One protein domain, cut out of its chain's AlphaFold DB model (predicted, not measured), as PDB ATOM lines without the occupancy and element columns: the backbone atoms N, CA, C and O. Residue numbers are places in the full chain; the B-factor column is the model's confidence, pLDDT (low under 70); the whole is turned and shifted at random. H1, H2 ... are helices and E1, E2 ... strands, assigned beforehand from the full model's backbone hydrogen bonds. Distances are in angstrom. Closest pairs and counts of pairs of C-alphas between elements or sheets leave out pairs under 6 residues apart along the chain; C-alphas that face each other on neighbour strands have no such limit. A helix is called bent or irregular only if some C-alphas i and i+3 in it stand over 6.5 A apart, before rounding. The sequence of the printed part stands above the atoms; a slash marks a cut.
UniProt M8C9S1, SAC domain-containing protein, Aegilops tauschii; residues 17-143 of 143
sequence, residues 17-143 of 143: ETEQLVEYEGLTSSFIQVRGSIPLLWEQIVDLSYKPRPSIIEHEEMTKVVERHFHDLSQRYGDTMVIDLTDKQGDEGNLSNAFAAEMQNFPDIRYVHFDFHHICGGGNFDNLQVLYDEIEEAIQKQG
ATOM      1  N   GLU A  17      83.770  22.233   7.590       97.06
ATOM      2  CA  GLU A  17      85.139  21.732   7.470       97.06
ATOM      3  C   GLU A  17      86.115  22.877   7.762       97.06
ATOM      4  O   GLU A  17      85.996  23.966   7.197       97.06
ATOM      5  N   THR A  18      87.065  22.640   8.663       97.12
ATOM      6  CA  THR A  18      88.211  23.523   8.901       97.12
ATOM      7  C   THR A  18      89.466  22.790   8.468       97.12
ATOM      8  O   THR A  18      89.743  21.716   8.991       97.12
ATOM      9  N   GLU A  19      90.227  23.368   7.545       96.31
ATOM     10  CA  GLU A  19      91.497  22.816   7.073       96.31
ATOM     11  C   GLU A  19      92.656  23.727   7.492       96.31
ATOM     12  O   GLU A  19      92.625  24.941   7.267       96.31
ATOM     13  N   GLN A  20      93.683  23.139   8.098       96.00
ATOM     14  CA  GLN A  20      94.942  23.793   8.421       96.00
ATOM     15  C   GLN A  20      96.041  23.265   7.504       96.00
ATOM     16  O   GLN A  20      96.373  22.084   7.536       96.00
ATOM     17  N   LEU A  21      96.649  24.168   6.738       96.38
ATOM     18  CA  LEU A  21      97.797  23.873   5.887       96.38
ATOM     19  C   LEU A  21      99.081  24.368   6.551       96.38
ATOM     20  O   LEU A  21      99.137  25.496   7.046       96.38
ATOM     21  N   VAL A  22     100.120  23.537   6.533       96.38
ATOM     22  CA  VAL A  22     101.457  23.886   7.023       96.38
ATOM     23  C   VAL A  22     102.471  23.553   5.943       96.38
ATOM     24  O   VAL A  22     102.514  22.427   5.458       96.38
ATOM     25  N   GLU A  23     103.299  24.530   5.581       97.06
ATOM     26  CA  GLU A  23     104.441  24.331   4.692       97.06
ATOM     27  C   GLU A  23     105.736  24.585   5.463       97.06
ATOM     28  O   GLU A  23     105.911  25.644   6.073       97.06
ATOM     29  N   TYR A  24     106.645  23.614   5.448       95.44
ATOM     30  CA  TYR A  24     107.944  23.719   6.097       95.44
ATOM     31  C   TYR A  24     109.008  22.982   5.285       95.44
ATOM     32  O   TYR A  24     108.857  21.804   4.981       95.44
ATOM     33  N   GLU A  25     110.077  23.688   4.906       95.75
ATOM     34  CA  GLU A  25     111.211  23.139   4.137       95.75
ATOM     35  C   GLU A  25     110.805  22.368   2.860       95.75
ATOM     36  O   GLU A  25     111.434  21.387   2.471       95.75
ATOM     37  N   GLY A  26     109.750  22.831   2.175       94.38
ATOM     38  CA  GLY A  26     109.233  22.203   0.953       94.38
ATOM     39  C   GLY A  26     108.335  20.983   1.188       94.38
ATOM     40  O   GLY A  26     107.889  20.370   0.219       94.38
ATOM     41  N   LEU A  27     108.049  20.637   2.445       95.00
ATOM     42  CA  LEU A  27     107.004  19.689   2.822       95.00
ATOM     43  C   LEU A  27     105.702  20.449   3.078       95.00
ATOM     44  O   LEU A  27     105.708  21.461   3.776       95.00
ATOM     45  N   THR A  28     104.593  19.941   2.547       96.00
ATOM     46  CA  THR A  28     103.247  20.476   2.783       96.00
ATOM     47  C   THR A  28     102.410  19.426   3.497       96.00
ATOM     48  O   THR A  28     102.290  18.300   3.011       96.00
ATOM     49  N   SER A  29     101.802  19.810   4.615       93.69
ATOM     50  CA  SER A  29     100.868  18.988   5.384       93.69
ATOM     51  C   SER A  29      99.508  19.676   5.471       93.69
ATOM     52  O   SER A  29      99.430  20.906   5.497       93.69
ATOM     53  N   SER A  30      98.446  18.874   5.537       93.69
ATOM     54  CA  SER A  30      97.073  19.327   5.765       93.69
ATOM     55  C   SER A  30      96.473  18.584   6.955       93.69
ATOM     56  O   SER A  30      96.710  17.389   7.119       93.69
ATOM     57  N   PHE A  31      95.702  19.295   7.773       92.31
ATOM     58  CA  PHE A  31      94.932  18.745   8.880       92.31
ATOM     59  C   PHE A  31      93.496  19.264   8.815       92.31
ATOM     60  O   PHE A  31      93.272  20.474   8.830       92.31
ATOM     61  N   ILE A  32      92.525  18.352   8.746       94.12
ATOM     62  CA  ILE A  32      91.102  18.687   8.621       94.12
ATOM     63  C   ILE A  32      90.370  18.332   9.914       94.12
ATOM     64  O   ILE A  32      90.487  17.224  10.429       94.12
ATOM     65  N   GLN A  33      89.545  19.259  10.397       95.12
ATOM     66  CA  GLN A  33      88.572  19.029  11.462       95.12
ATOM     67  C   GLN A  33      87.170  19.354  10.962       95.12
ATOM     68  O   GLN A  33      86.929  20.422  10.394       95.12
ATOM     69  N   VAL A  34      86.226  18.453  11.221       96.38
ATOM     70  CA  VAL A  34      84.811  18.664  10.905       96.38
ATOM     71  C   VAL A  34      84.015  18.957  12.167       96.38
ATOM     72  O   VAL A  34      84.247  18.371  13.222       96.38
ATOM     73  N   ARG A  35      83.051  19.870  12.061       96.44
ATOM     74  CA  ARG A  35      82.113  20.205  13.135       96.44
ATOM     75  C   ARG A  35      80.716  20.307  12.555       96.44
ATOM     76  O   ARG A  35      80.518  20.986  11.556       96.44
ATOM     77  N   GLY A  36      79.736  19.714  13.220       95.38
ATOM     78  CA  GLY A  36      78.332  19.826  12.846       95.38
ATOM     79  C   GLY A  36      77.426  19.775  14.063       95.38
ATOM     80  O   GLY A  36      77.881  19.611  15.195       95.38
ATOM     81  N   SER A  37      76.127  19.930  13.833       95.44
ATOM     82  CA  SER A  37      75.132  19.612  14.851       95.44
ATOM     83  C   SER A  37      75.124  18.118  15.193       95.44
ATOM     84  O   SER A  37      75.438  17.288  14.342       95.44
ATOM     85  N   ILE A  38      74.661  17.780  16.402       95.75
ATOM     86  CA  ILE A  38      74.454  16.391  16.838       95.75
ATOM     87  C   ILE A  38      73.550  15.651  15.828       95.75
ATOM     88  O   ILE A  38      72.455  16.162  15.540       95.75
ATOM     89  N   PRO A  39      73.958  14.469  15.314       96.25
ATOM     90  CA  PRO A  39      73.306  13.766  14.205       96.25
ATOM     91  C   PRO A  39      72.027  13.008  14.595       96.25
ATOM     92  O   PRO A  39      71.724  11.951  14.056       96.25
ATOM     93  N   LEU A  40      71.243  13.567  15.513       96.56
ATOM     94  CA  LEU A  40      69.934  13.047  15.897       96.56
ATOM     95  C   LEU A  40      68.816  13.773  15.144       96.56
ATOM     96  O   LEU A  40      68.984  14.898  14.661       96.56
ATOM     97  N   LEU A  41      67.632  13.166  15.111       95.62
ATOM     98  CA  LEU A  41      66.418  13.861  14.692       95.62
ATOM     99  C   LEU A  41      65.924  14.715  15.862       95.62
ATOM    100  O   LEU A  41      65.210  14.247  16.744       95.62
ATOM    101  N   TRP A  42      66.339  15.977  15.884       94.62
ATOM    102  CA  TRP A  42      65.923  16.943  16.894       94.62
ATOM    103  C   TRP A  42      65.695  18.318  16.281       94.62
ATOM    104  O   TRP A  42      66.236  18.684  15.227       94.62
ATOM    105  N   GLU A  43      64.876  19.098  16.966       91.75
ATOM    106  CA  GLU A  43      64.542  20.452  16.575       91.75
ATOM    107  C   GLU A  43      64.609  21.410  17.753       91.75
ATOM    108  O   GLU A  43      64.616  21.028  18.920       91.75
ATOM    109  N   GLN A  44      64.687  22.688  17.421       89.69
ATOM    110  CA  GLN A  44      64.606  23.767  18.383       89.69
ATOM    111  C   GLN A  44      63.686  24.811  17.773       89.69
ATOM    112  O   GLN A  44      64.089  25.583  16.901       89.69
ATOM    113  N   ILE A  45      62.421  24.756  18.178       87.50
ATOM    114  CA  ILE A  45      61.383  25.642  17.664       87.50
ATOM    115  C   ILE A  45      61.680  27.051  18.168       87.50
ATOM    116  O   ILE A  45      61.823  27.270  19.368       87.50
ATOM    117  N   VAL A  46      61.789  28.004  17.246       85.69
ATOM    118  CA  VAL A  46      61.997  29.411  17.595       85.69
ATOM    119  C   VAL A  46      60.730  29.949  18.254       85.69
ATOM    120  O   VAL A  46      59.654  29.921  17.657       85.69
ATOM    121  N   ASP A  47      60.872  30.461  19.472       85.31
ATOM    122  CA  ASP A  47      59.833  31.152  20.228       85.31
ATOM    123  C   ASP A  47      60.361  32.504  20.759       85.31
ATOM    124  O   ASP A  47      61.439  32.958  20.376       85.31
ATOM    125  N   LEU A  48      59.587  33.188  21.607       90.75
ATOM    126  CA  LEU A  48      60.001  34.458  22.224       90.75
ATOM    127  C   LEU A  48      60.968  34.271  23.411       90.75
ATOM    128  O   LEU A  48      61.291  35.247  24.091       90.75
ATOM    129  N   SER A  49      61.400  33.042  23.708       87.19
ATOM    130  CA  SER A  49      62.344  32.784  24.789       87.19
ATOM    131  C   SER A  49      63.774  33.141  24.376       87.19
ATOM    132  O   SER A  49      64.150  33.098  23.206       87.19
ATOM    133  N   TYR A  50      64.597  33.490  25.365       81.81
ATOM    134  CA  TYR A  50      66.009  33.814  25.140       81.81
ATOM    135  C   TYR A  50      66.810  32.622  24.584       81.81
ATOM    136  O   TYR A  50      67.684  32.801  23.738       81.81
ATOM    137  N   LYS A  51      66.507  31.403  25.048       81.69
ATOM    138  CA  LYS A  51      67.117  30.153  24.579       81.69
ATOM    139  C   LYS A  51      66.014  29.098  24.436       81.69
ATOM    140  O   LYS A  51      65.688  28.447  25.430       81.69
ATOM    141  N   PRO A  52      65.438  28.931  23.229       86.31
ATOM    142  CA  PRO A  52      64.427  27.909  23.006       86.31
ATOM    143  C   PRO A  52      65.008  26.518  23.259       86.31
ATOM    144  O   PRO A  52      66.175  26.265  22.951       86.31
ATOM    145  N   ARG A  53      64.209  25.620  23.832       88.19
ATOM    146  CA  ARG A  53      64.700  24.308  24.270       88.19
ATOM    147  C   ARG A  53      64.851  23.345  23.087       88.19
ATOM    148  O   ARG A  53      63.937  23.279  22.261       88.19
ATOM    149  N   PRO A  54      65.956  22.586  22.989       91.25
ATOM    150  CA  PRO A  54      66.037  21.457  22.073       91.25
ATOM    151  C   PRO A  54      65.003  20.385  22.448       91.25
ATOM    152  O   PRO A  54      64.781  20.094  23.623       91.25
ATOM    153  N   SER A  55      64.379  19.791  21.436       91.25
ATOM    154  CA  SER A  55      63.426  18.694  21.568       91.25
ATOM    155  C   SER A  55      63.792  17.585  20.588       91.25
ATOM    156  O   SER A  55      63.981  17.828  19.395       91.25
ATOM    157  N   ILE A  56      63.928  16.368  21.111       93.25
ATOM    158  CA  ILE A  56      64.202  15.173  20.315       93.25
ATOM    159  C   ILE A  56      62.886  14.690  19.712       93.25
ATOM    160  O   ILE A  56      61.870  14.606  20.400       93.25
ATOM    161  N   ILE A  57      62.918  14.367  18.425       93.19
ATOM    162  CA  ILE A  57      61.779  13.837  17.689       93.19
ATOM    163  C   ILE A  57      61.912  12.320  17.689       93.19
ATOM    164  O   ILE A  57      62.758  11.772  16.983       93.19
ATOM    165  N   GLU A  58      61.072  11.637  18.460       92.00
ATOM    166  CA  GLU A  58      61.008  10.177  18.425       92.00
ATOM    167  C   GLU A  58      60.620   9.703  17.020       92.00
ATOM    168  O   GLU A  58      59.597  10.108  16.460       92.00
ATOM    169  N   HIS A  59      61.468   8.868  16.427       94.62
ATOM    170  CA  HIS A  59      61.283   8.387  15.066       94.62
ATOM    171  C   HIS A  59      61.993   7.045  14.888       94.62
ATOM    172  O   HIS A  59      63.144   6.892  15.288       94.62
ATOM    173  N   GLU A  60      61.333   6.085  14.239       95.00
ATOM    174  CA  GLU A  60      61.849   4.716  14.064       95.00
ATOM    175  C   GLU A  60      63.174   4.653  13.279       95.00
ATOM    176  O   GLU A  60      64.017   3.800  13.526       95.00
ATOM    177  N   GLU A  61      63.383   5.592  12.354       95.50
ATOM    178  CA  GLU A  61      64.618   5.694  11.561       95.50
ATOM    179  C   GLU A  61      65.782   6.399  12.290       95.50
ATOM    180  O   GLU A  61      66.814   6.605  11.661       95.50
ATOM    181  N   MET A  62      65.661   6.798  13.567       96.06
ATOM    182  CA  MET A  62      66.706   7.584  14.253       96.06
ATOM    183  C   MET A  62      68.092   6.937  14.165       96.06
ATOM    184  O   MET A  62      69.030   7.570  13.684       96.06
ATOM    185  N   THR A  63      68.204   5.660  14.521       97.62
ATOM    186  CA  THR A  63      69.474   4.928  14.454       97.62
ATOM    187  C   THR A  63      70.008   4.840  13.025       97.62
ATOM    188  O   THR A  63      71.192   5.057  12.796       97.62
ATOM    189  N   LYS A  64      69.141   4.629  12.025       97.94
ATOM    190  CA  LYS A  64      69.551   4.609  10.608       97.94
ATOM    191  C   LYS A  64      70.027   5.977  10.117       97.94
ATOM    192  O   LYS A  64      70.868   6.048   9.230       97.94
ATOM    193  N   VAL A  65      69.482   7.068  10.650       97.69
ATOM    194  CA  VAL A  65      69.939   8.430  10.338       97.69
ATOM    195  C   VAL A  65      71.352   8.655  10.872       97.69
ATOM    196  O   VAL A  65      72.198   9.157  10.134       97.69
ATOM    197  N   VAL A  66      71.620   8.229  12.110       97.44
ATOM    198  CA  VAL A  66      72.958   8.282  12.719       97.44
ATOM    199  C   VAL A  66      73.942   7.397  11.942       97.44
ATOM    200  O   VAL A  66      75.041   7.836  11.614       97.44
ATOM    201  N   GLU A  67      73.521   6.190  11.558       97.50
ATOM    202  CA  GLU A  67      74.313   5.272  10.732       97.50
ATOM    203  C   GLU A  67      74.683   5.900   9.380       97.50
ATOM    204  O   GLU A  67      75.853   5.912   9.003       97.50
ATOM    205  N   ARG A  68      73.705   6.477   8.663       97.81
ATOM    206  CA  ARG A  68      73.938   7.171   7.383       97.81
ATOM    207  C   ARG A  68      74.908   8.336   7.544       97.81
ATOM    208  O   ARG A  68      75.779   8.509   6.696       97.81
ATOM    209  N   HIS A  69      74.774   9.103   8.626       97.44
ATOM    210  CA  HIS A  69      75.667  10.219   8.921       97.44
ATOM    211  C   HIS A  69      77.123   9.761   9.042       97.44
ATOM    212  O   HIS A  69      78.000  10.284   8.358       97.44
ATOM    213  N   PHE A  70      77.385   8.751   9.871       97.19
ATOM    214  CA  PHE A  70      78.745   8.255  10.060       97.19
ATOM    215  C   PHE A  70      79.274   7.471   8.865       97.19
ATOM    216  O   PHE A  70      80.473   7.511   8.600       97.19
ATOM    217  N   HIS A  71      78.399   6.817   8.102       96.56
ATOM    218  CA  HIS A  71      78.780   6.227   6.829       96.56
ATOM    219  C   HIS A  71      79.285   7.299   5.851       96.56
ATOM    220  O   HIS A  71      80.357   7.121   5.277       96.56
ATOM    221  N   ASP A  72      78.582   8.428   5.710       96.75
ATOM    222  CA  ASP A  72      79.040   9.555   4.882       96.75
ATOM    223  C   ASP A  72      80.388  10.106   5.368       96.75
ATOM    224  O   ASP A  72      81.320  10.246   4.574       96.75
ATOM    225  N   LEU A  73      80.540  10.337   6.678       96.19
ATOM    226  CA  LEU A  73      81.810  10.800   7.245       96.19
ATOM    227  C   LEU A  73      82.957   9.824   6.972       96.19
ATOM    228  O   LEU A  73      84.031  10.255   6.556       96.19
ATOM    229  N   SER A  74      82.722   8.522   7.134       94.81
ATOM    230  CA  SER A  74      83.727   7.494   6.867       94.81
ATOM    231  C   SER A  74      84.124   7.441   5.392       94.81
ATOM    232  O   SER A  74      85.307   7.340   5.072       94.81
ATOM    233  N   GLN A  75      83.164   7.587   4.472       96.12
ATOM    234  CA  GLN A  75      83.458   7.641   3.037       96.12
ATOM    235  C   GLN A  75      84.269   8.884   2.646       96.12
ATOM    236  O   GLN A  75      85.078   8.819   1.720       96.12
ATOM    237  N   ARG A  76      84.053  10.017   3.324       95.00
ATOM    238  CA  ARG A  76      84.694  11.296   2.990       95.00
ATOM    239  C   ARG A  76      86.052  11.497   3.659       95.00
ATOM    240  O   ARG A  76      86.946  12.052   3.029       95.00
ATOM    241  N   TYR A  77      86.193  11.069   4.912       93.62
ATOM    242  CA  TYR A  77      87.347  11.392   5.762       93.62
ATOM    243  C   TYR A  77      88.084  10.165   6.306       93.62
ATOM    244  O   TYR A  77      89.148  10.321   6.897       93.62
ATOM    245  N   GLY A  78      87.560   8.952   6.108       92.12
ATOM    246  CA  GLY A  78      88.133   7.734   6.679       92.12
ATOM    247  C   GLY A  78      87.787   7.566   8.159       92.12
ATOM    248  O   GLY A  78      86.655   7.808   8.574       92.12
ATOM    249  N   ASP A  79      88.749   7.110   8.958       89.75
ATOM    250  CA  ASP A  79      88.532   6.831  10.379       89.75
ATOM    251  C   ASP A  79      88.330   8.131  11.168       89.75
ATOM    252  O   ASP A  79      89.270   8.888  11.414       89.75
ATOM    253  N   THR A  80      87.095   8.383  11.599       89.56
ATOM    254  CA  THR A  80      86.723   9.577  12.368       89.56
ATOM    255  C   THR A  80      86.460   9.251  13.834       89.56
ATOM    256  O   THR A  80      85.792   8.264  14.141       89.56
ATOM    257  N   MET A  81      86.896  10.131  14.739       93.56
ATOM    258  CA  MET A  81      86.450  10.124  16.134       93.56
ATOM    259  C   MET A  81      85.451  11.252  16.389       93.56
ATOM    260  O   MET A  81      85.511  12.308  15.761       93.56
ATOM    261  N   VAL A  82      84.557  11.040  17.345       95.94
ATOM    262  CA  VAL A  82      83.531  12.000  17.741       95.94
ATOM    263  C   VAL A  82      83.893  12.580  19.096       95.94
ATOM    264  O   VAL A  82      84.089  11.836  20.055       95.94
ATOM    265  N   ILE A  83      83.939  13.907  19.172       95.88
ATOM    266  CA  ILE A  83      84.147  14.648  20.414       95.88
ATOM    267  C   ILE A  83      82.870  15.441  20.700       95.88
ATOM    268  O   ILE A  83      82.539  16.377  19.972       95.88
ATOM    269  N   ASP A  84      82.149  15.053  21.746       95.12
ATOM    270  CA  ASP A  84      80.988  15.772  22.259       95.12
ATOM    271  C   ASP A  84      81.411  16.662  23.431       95.12
ATOM    272  O   ASP A  84      81.883  16.170  24.453       95.12
ATOM    273  N   LEU A  85      81.253  17.976  23.262       92.88
ATOM    274  CA  LEU A  85      81.608  18.988  24.260       92.88
ATOM    275  C   LEU A  85      80.395  19.531  25.032       92.88
ATOM    276  O   LEU A  85      80.503  20.566  25.693       92.88
ATOM    277  N   THR A  86      79.223  18.912  24.871       91.19
ATOM    278  CA  THR A  86      77.979  19.402  25.468       91.19
ATOM    279  C   THR A  86      77.938  19.235  26.986       91.19
ATOM    280  O   THR A  86      78.612  18.393  27.579       91.19
ATOM    281  N   ASP A  87      77.123  20.074  27.627       87.69
ATOM    282  CA  ASP A  87      76.899  20.002  29.068       87.69
ATOM    283  C   ASP A  87      76.043  18.779  29.399       87.69
ATOM    284  O   ASP A  87      74.998  18.562  28.783       87.69
ATOM    285  N   LYS A  88      76.385  18.036  30.460       82.56
ATOM    286  CA  LYS A  88      75.517  16.938  30.935       82.56
ATOM    287  C   LYS A  88      74.245  17.410  31.633       82.56
ATOM    288  O   LYS A  88      73.384  16.594  31.972       82.56
ATOM    289  N   GLN A  89      74.130  18.707  31.904       82.62
ATOM    290  CA  GLN A  89      73.040  19.287  32.681       82.62
ATOM    291  C   GLN A  89      72.139  20.177  31.822       82.62
ATOM    292  O   GLN A  89      72.533  20.725  30.797       82.62
ATOM    293  N   GLY A  90      70.900  20.350  32.282       84.31
ATOM    294  CA  GLY A  90      69.924  21.206  31.616       84.31
ATOM    295  C   GLY A  90      69.426  20.642  30.286       84.31
ATOM    296  O   GLY A  90      69.458  19.436  30.044       84.31
ATOM    297  N   ASP A  91      68.920  21.534  29.435       79.44
ATOM    298  CA  ASP A  91      68.248  21.137  28.195       79.44
ATOM    299  C   ASP A  91      69.215  20.511  27.165       79.44
ATOM    300  O   ASP A  91      68.808  19.639  26.401       79.44
ATOM    301  N   GLU A  92      70.496  20.903  27.170       84.25
ATOM    302  CA  GLU A  92      71.538  20.285  26.327       84.25
ATOM    303  C   GLU A  92      71.916  18.882  26.817       84.25
ATOM    304  O   GLU A  92      72.116  17.990  25.994       84.25
ATOM    305  N   GLY A  93      71.875  18.642  28.131       89.19
ATOM    306  CA  GLY A  93      72.153  17.330  28.717       89.19
ATOM    307  C   GLY A  93      71.216  16.229  28.231       89.19
ATOM    308  O   GLY A  93      71.649  15.099  28.018       89.19
ATOM    309  N   ASN A  94      69.942  16.539  27.974       91.88
ATOM    310  CA  ASN A  94      69.016  15.562  27.389       91.88
ATOM    311  C   ASN A  94      69.449  15.138  25.978       91.88
ATOM    312  O   ASN A  94      69.368  13.958  25.640       91.88
ATOM    313  N   LEU A  95      69.927  16.090  25.172       93.00
ATOM    314  CA  LEU A  95      70.411  15.821  23.821       93.00
ATOM    315  C   LEU A  95      71.737  15.050  23.846       93.00
ATOM    316  O   LEU A  95      71.884  14.086  23.100       93.00
ATOM    317  N   SER A  96      72.649  15.425  24.747       93.38
ATOM    318  CA  SER A  96      73.915  14.721  24.984       93.38
ATOM    319  C   SER A  96      73.689  13.263  25.392       93.38
ATOM    320  O   SER A  96      74.234  12.340  24.792       93.38
ATOM    321  N   ASN A  97      72.799  13.027  26.362       94.50
ATOM    322  CA  ASN A  97      72.489  11.682  26.844       94.50
ATOM    323  C   ASN A  97      71.855  10.810  25.754       94.50
ATOM    324  O   ASN A  97      72.192   9.632  25.642       94.50
ATOM    325  N   ALA A  98      70.959  11.377  24.942       94.88
ATOM    326  CA  ALA A  98      70.375  10.660  23.815       94.88
ATOM    327  C   ALA A  98      71.425  10.319  22.753       94.88
ATOM    328  O   ALA A  98      71.416   9.214  22.215       94.88
ATOM    329  N   PHE A  99      72.358  11.233  22.482       96.25
ATOM    330  CA  PHE A  99      73.422  10.972  21.524       96.25
ATOM    331  C   PHE A  99      74.376   9.892  22.035       96.25
ATOM    332  O   PHE A  99      74.647   8.933  21.321       96.25
ATOM    333  N   ALA A 100      74.787   9.978  23.301       96.06
ATOM    334  CA  ALA A 100      75.589   8.950  23.952       96.06
ATOM    335  C   ALA A 100      74.905   7.572  23.938       96.06
ATOM    336  O   ALA A 100      75.586   6.563  23.775       96.06
ATOM    337  N   ALA A 101      73.575   7.519  24.087       96.00
ATOM    338  CA  ALA A 101      72.809   6.280  23.980       96.00
ATOM    339  C   ALA A 101      72.834   5.711  22.552       96.00
ATOM    340  O   ALA A 101      73.108   4.526  22.386       96.00
ATOM    341  N   GLU A 102      72.630   6.542  21.524       96.50
ATOM    342  CA  GLU A 102      72.727   6.092  20.126       96.50
ATOM    343  C   GLU A 102      74.139   5.622  19.761       96.50
ATOM    344  O   GLU A 102      74.282   4.624  19.059       96.50
ATOM    345  N   MET A 103      75.187   6.267  20.284       96.62
ATOM    346  CA  MET A 103      76.574   5.855  20.039       96.62
ATOM    347  C   MET A 103      76.892   4.443  20.554       96.62
ATOM    348  O   MET A 103      77.808   3.809  20.036       96.62
ATOM    349  N   GLN A 104      76.117   3.895  21.499       96.12
ATOM    350  CA  GLN A 104      76.277   2.499  21.936       96.12
ATOM    351  C   GLN A 104      75.968   1.488  20.820       96.12
ATOM    352  O   GLN A 104      76.468   0.364  20.867       96.12
ATOM    353  N   ASN A 105      75.186   1.883  19.809       96.19
ATOM    354  CA  ASN A 105      74.887   1.052  18.641       96.19
ATOM    355  C   ASN A 105      76.043   1.018  17.622       96.19
ATOM    356  O   ASN A 105      76.019   0.193  16.712       96.19
ATOM    357  N   PHE A 106      77.054   1.882  17.777       95.19
ATOM    358  CA  PHE A 106      78.162   2.056  16.835       95.19
ATOM    359  C   PHE A 106      79.523   1.890  17.538       95.19
ATOM    360  O   PHE A 106      80.283   2.853  17.640       95.19
ATOM    361  N   PRO A 107      79.861   0.680  18.028       92.31
ATOM    362  CA  PRO A 107      81.074   0.444  18.818       92.31
ATOM    363  C   PRO A 107      82.377   0.678  18.041       92.31
ATOM    364  O   PRO A 107      83.419   0.902  18.655       92.31
ATOM    365  N   ASP A 108      82.319   0.645  16.709       91.50
ATOM    366  CA  ASP A 108      83.466   0.908  15.836       91.50
ATOM    367  C   ASP A 108      83.818   2.405  15.765       91.50
ATOM    368  O   ASP A 108      84.910   2.770  15.332       91.50
ATOM    369  N   ILE A 109      82.917   3.286  16.213       93.06
ATOM    370  CA  ILE A 109      83.117   4.734  16.208       93.06
ATOM    371  C   ILE A 109      83.555   5.180  17.596       93.06
ATOM    372  O   ILE A 109      82.818   5.077  18.577       93.06
ATOM    373  N   ARG A 110      84.760   5.745  17.681       94.31
ATOM    374  CA  ARG A 110      85.274   6.270  18.944       94.31
ATOM    375  C   ARG A 110      84.518   7.538  19.338       94.31
ATOM    376  O   ARG A 110      84.698   8.583  18.719       94.31
ATOM    377  N   TYR A 111      83.718   7.442  20.395       95.56
ATOM    378  CA  TYR A 111      82.973   8.549  20.989       95.56
ATOM    379  C   TYR A 111      83.603   8.989  22.312       95.56
ATOM    380  O   TYR A 111      83.780   8.174  23.217       95.56
ATOM    381  N   VAL A 112      83.913  10.278  22.424       95.31
ATOM    382  CA  VAL A 112      84.460  10.911  23.626       95.31
ATOM    383  C   VAL A 112      83.532  12.044  24.034       95.31
ATOM    384  O   VAL A 112      83.316  12.980  23.269       95.31
ATOM    385  N   HIS A 113      82.992  11.964  25.246       94.75
ATOM    386  CA  HIS A 113      82.198  13.038  25.831       94.75
ATOM    387  C   HIS A 113      83.033  13.795  26.866       94.75
ATOM    388  O   HIS A 113      83.450  13.217  27.872       94.75
ATOM    389  N   PHE A 114      83.139  15.110  26.712       93.50
ATOM    390  CA  PHE A 114      83.871  15.998  27.603       93.50
ATOM    391  C   PHE A 114      83.002  17.196  28.003       93.50
ATOM    392  O   PHE A 114      82.736  18.071  27.187       93.50
ATOM    393  N   ASP A 115      82.569  17.255  29.269       90.19
ATOM    394  CA  ASP A 115      81.733  18.359  29.777       90.19
ATOM    395  C   ASP A 115      82.570  19.645  29.889       90.19
ATOM    396  O   ASP A 115      83.194  19.924  30.920       90.19
ATOM    397  N   PHE A 116      82.653  20.401  28.794       87.62
ATOM    398  CA  PHE A 116      83.609  21.494  28.662       87.62
ATOM    399  C   PHE A 116      83.343  22.621  29.664       87.62
ATOM    400  O   PHE A 116      84.283  23.111  30.290       87.62
ATOM    401  N   HIS A 117      82.088  23.036  29.858       85.56
ATOM    402  CA  HIS A 117      81.790  24.138  30.777       85.56
ATOM    403  C   HIS A 117      81.983  23.739  32.238       85.56
ATOM    404  O   HIS A 117      82.387  24.582  33.043       85.56
ATOM    405  N   HIS A 118      81.735  22.474  32.592       87.19
ATOM    406  CA  HIS A 118      82.027  21.988  33.934       87.19
ATOM    407  C   HIS A 118      83.535  21.875  34.185       87.19
ATOM    408  O   HIS A 118      84.020  22.321  35.224       87.19
ATOM    409  N   ILE A 119      84.279  21.304  33.234       83.69
ATOM    410  CA  ILE A 119      85.697  20.974  33.407       83.69
ATOM    411  C   ILE A 119      86.593  22.208  33.214       83.69
ATOM    412  O   ILE A 119      87.492  22.442  34.017       83.69
ATOM    413  N   CYS A 120      86.344  23.028  32.193       86.50
ATOM    414  CA  CYS A 120      87.131  24.227  31.867       86.50
ATOM    415  C   CYS A 120      86.485  25.537  32.359       86.50
ATOM    416  O   CYS A 120      86.925  26.638  32.007       86.50
ATOM    417  N   GLY A 121      85.434  25.441  33.178       82.19
ATOM    418  CA  GLY A 121      84.726  26.586  33.745       82.19
ATOM    419  C   GLY A 121      85.649  27.561  34.485       82.19
ATOM    420  O   GLY A 121      86.665  27.188  35.067       82.19
ATOM    421  N   GLY A 122      85.304  28.851  34.454       80.94
ATOM    422  CA  GLY A 122      86.101  29.900  35.103       80.94
ATOM    423  C   GLY A 122      87.402  30.272  34.377       80.94
ATOM    424  O   GLY A 122      88.214  30.994  34.949       80.94
ATOM    425  N   GLY A 123      87.590  29.820  33.130       75.06
ATOM    426  CA  GLY A 123      88.760  30.144  32.303       75.06
ATOM    427  C   GLY A 123      89.968  29.235  32.540       75.06
ATOM    428  O   GLY A 123      91.078  29.588  32.146       75.06
ATOM    429  N   ASN A 124      89.769  28.079  33.181       79.12
ATOM    430  CA  ASN A 124      90.828  27.108  33.431       79.12
ATOM    431  C   ASN A 124      91.020  26.180  32.219       79.12
ATOM    432  O   ASN A 124      90.530  25.050  32.181       79.12
ATOM    433  N   PHE A 125      91.726  26.689  31.211       81.81
ATOM    434  CA  PHE A 125      92.024  25.942  29.989       81.81
ATOM    435  C   PHE A 125      93.096  24.864  30.177       81.81
ATOM    436  O   PHE A 125      93.202  23.999  29.314       81.81
ATOM    437  N   ASP A 126      93.823  24.843  31.297       85.19
ATOM    438  CA  ASP A 126      94.802  23.783  31.585       85.19
ATOM    439  C   ASP A 126      94.120  22.405  31.648       85.19
ATOM    440  O   ASP A 126      94.699  21.390  31.266       85.19
ATOM    441  N   ASN A 127      92.839  22.368  32.026       88.19
ATOM    442  CA  ASN A 127      92.051  21.139  32.062       88.19
ATOM    443  C   ASN A 127      91.723  20.570  30.670       88.19
ATOM    444  O   ASN A 127      91.280  19.425  30.583       88.19
ATOM    445  N   LEU A 128      91.973  21.309  29.579       87.62
ATOM    446  CA  LEU A 128      91.914  20.740  28.228       87.62
ATOM    447  C   LEU A 128      92.947  19.632  28.032       87.62
ATOM    448  O   LEU A 128      92.723  18.756  27.202       87.62
ATOM    449  N   GLN A 129      94.036  19.633  28.809       88.31
ATOM    450  CA  GLN A 129      95.024  18.560  28.766       88.31
ATOM    451  C   GLN A 129      94.382  17.192  29.021       88.31
ATOM    452  O   GLN A 129      94.755  16.227  28.375       88.31
ATOM    453  N   VAL A 130      93.343  17.121  29.862       90.31
ATOM    454  CA  VAL A 130      92.601  15.875  30.120       90.31
ATOM    455  C   VAL A 130      91.968  15.327  28.840       90.31
ATOM    456  O   VAL A 130      92.050  14.131  28.578       90.31
ATOM    457  N   LEU A 131      91.361  16.201  28.029       92.00
ATOM    458  CA  LEU A 131      90.803  15.806  26.738       92.00
ATOM    459  C   LEU A 131      91.915  15.410  25.765       92.00
ATOM    460  O   LEU A 131      91.778  14.404  25.077       92.00
ATOM    461  N   TYR A 132      93.007  16.181  25.713       90.50
ATOM    462  CA  TYR A 132      94.148  15.869  24.851       90.50
ATOM    463  C   TYR A 132      94.743  14.500  25.163       90.50
ATOM    464  O   TYR A 132      94.890  13.706  24.243       90.50
ATOM    465  N   ASP A 133      95.006  14.201  26.434       91.88
ATOM    466  CA  ASP A 133      95.547  12.914  26.879       91.88
ATOM    467  C   ASP A 133      94.614  11.754  26.494       91.88
ATOM    468  O   ASP A 133      95.065  10.667  26.135       91.88
ATOM    469  N   GLU A 134      93.295  11.979  26.524       92.38
ATOM    470  CA  GLU A 134      92.321  10.978  26.098       92.38
ATOM    471  C   GLU A 134      92.388  10.736  24.583       92.38
ATOM    472  O   GLU A 134      92.390   9.584  24.144       92.38
ATOM    473  N   ILE A 135      92.456  11.787  23.763       92.94
ATOM    474  CA  ILE A 135      92.383  11.669  22.297       92.94
ATOM    475  C   ILE A 135      93.743  11.504  21.605       92.94
ATOM    476  O   ILE A 135      93.769  11.172  20.420       92.94
ATOM    477  N   GLU A 136      94.858  11.685  22.318       91.62
ATOM    478  CA  GLU A 136      96.222  11.704  21.773       91.62
ATOM    479  C   GLU A 136      96.512  10.477  20.902       91.62
ATOM    480  O   GLU A 136      96.936  10.610  19.755       91.62
ATOM    481  N   GLU A 137      96.208   9.279  21.405       88.75
ATOM    482  CA  GLU A 137      96.460   8.033  20.674       88.75
ATOM    483  C   GLU A 137      95.664   7.953  19.357       88.75
ATOM    484  O   GLU A 137      96.129   7.366  18.383       88.75
ATOM    485  N   ALA A 138      94.454   8.528  19.305       86.69
ATOM    486  CA  ALA A 138      93.663   8.556  18.072       86.69
ATOM    487  C   ALA A 138      94.241   9.545  17.060       86.69
ATOM    488  O   ALA A 138      94.353   9.200  15.886       86.69
ATOM    489  N   ILE A 139      94.649  10.732  17.515       86.00
ATOM    490  CA  ILE A 139      95.254  11.748  16.649       86.00
ATOM    491  C   ILE A 139      96.571  11.224  16.066       86.00
ATOM    492  O   ILE A 139      96.773  11.292  14.860       86.00
ATOM    493  N   GLN A 140      97.434  10.614  16.885       86.81
ATOM    494  CA  GLN A 140      98.718  10.067  16.425       86.81
ATOM    495  C   GLN A 140      98.567   8.942  15.388       86.81
ATOM    496  O   GLN A 140      99.444   8.755  14.549       86.81
ATOM    497  N   LYS A 141      97.465   8.180  15.419       84.19
ATOM    498  CA  LYS A 141      97.181   7.149  14.404       84.19
ATOM    499  C   LYS A 141      96.787   7.735  13.049       84.19
ATOM    500  O   LYS A 141      96.928   7.038  12.047       84.19
ATOM    501  N   GLN A 142      96.287   8.970  13.016       77.81
ATOM    502  CA  GLN A 142      95.823   9.627  11.792       77.81
ATOM    503  C   GLN A 142      96.955  10.293  10.989       77.81
ATOM    504  O   GLN A 142      96.733  10.607   9.819       77.81
ATOM    505  N   GLY A 143      98.161  10.422  11.560       60.88
ATOM    506  CA  GLY A 143      99.360  10.934  10.880       60.88
ATOM    507  C   GLY A 143     100.003  12.108  11.594       60.88
ATOM    508  O   GLY A 143      99.413  13.207  11.550       60.88
TER     509      GLY A 143
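This is residues 17 to 143 of the 143 residues of the protein "SAC domain-containing protein" of Aegilops tauschii (UniProt M8C9S1). What shape do these coordinates make? A short parallel pair of strands, E3 and E4, sits in the middle between helices H2 and H4, with H1 near one end of H2; the antiparallel hairpin of E1 and E2 makes a long arm, whose residues 23 to 28 stick out, and the unnamed stretch 36 to 61 loops out toward the other end of the long axis. What is it made of? The printed part has 127 residues, with four named strands and four named helices in the order E1, E2, H1, E3, H2, E4, H3, H4, a mixed class of helices and strands. How large is it? It is only just loose, close to compact, with a radius of gyration of the C-alphas of 17.0 A and spans of 55 by 38 by 28 A.

Where does the first half run? E1 is residues 17 to 24, 22.9 A long, beginning at C-alpha 17 (85.139, 21.732, 7.470), and E2 is residues 27 to 35, 26.9 A long. H1 is residues 62 to 77, 22.6 A long. What follows? E3 is residues 82 to 84, H2 is residues 90 to 103 and 20.3 A long, and E4 is residues 111 to 113. H3 is residues 116 to 119, and H4 is residues 125 to 142, 24.7 A long, ending at C-alpha 142 (95.823, 9.627, 11.792).

How do the strands pair? E1 and E2 form an antiparallel hairpin at 163 degrees, with N 20 and O 31 at 2.8 A. E3 and E4 are parallel at 17 degrees, with N 84 and O 112 at 2.8 A; E3, H2, E4 form a strand-helix-strand unit, two parallel strands joined through a helix, with a right-handed crossover. Where do the helices stand? The closest C-alphas of H2 and E4, Met 103 and Tyr 111, are 7.0 A apart, and E4 and H4 are near each other, with 5 pairs of C-alphas within 10 A. H1 and H2 are close but not clearly touching, Thr 63 and Glu 102 having the closest C-alphas at 6.6 A, and about perpendicular at 74 degrees. H3 and H4 are close but not clearly touching, with the C-alphas of Ile 119 and Asn 127 closest at 6.5 A. How well formed are the helices? Every O i to N i+4 pair is within hydrogen-bond range in H1, 8 of 10 in H2 and 9 of 14 in H4, while H3 is too short for one. H4 is irregular, with C-alphas 134 and 137 7.4 A apart, and has a kink of 59 degrees near residue 135.

How far does it reach? The two C-alphas farthest apart, those of Glu 25 and Leu 48, are 55.5 A apart. Is the printed part whole? It has no cut, and the link from E2 to H1, 26 residues, is long. Where is confidence low? The mean pLDDT of the printed part is 91.5, and residue 143, the chain's last, is under 70.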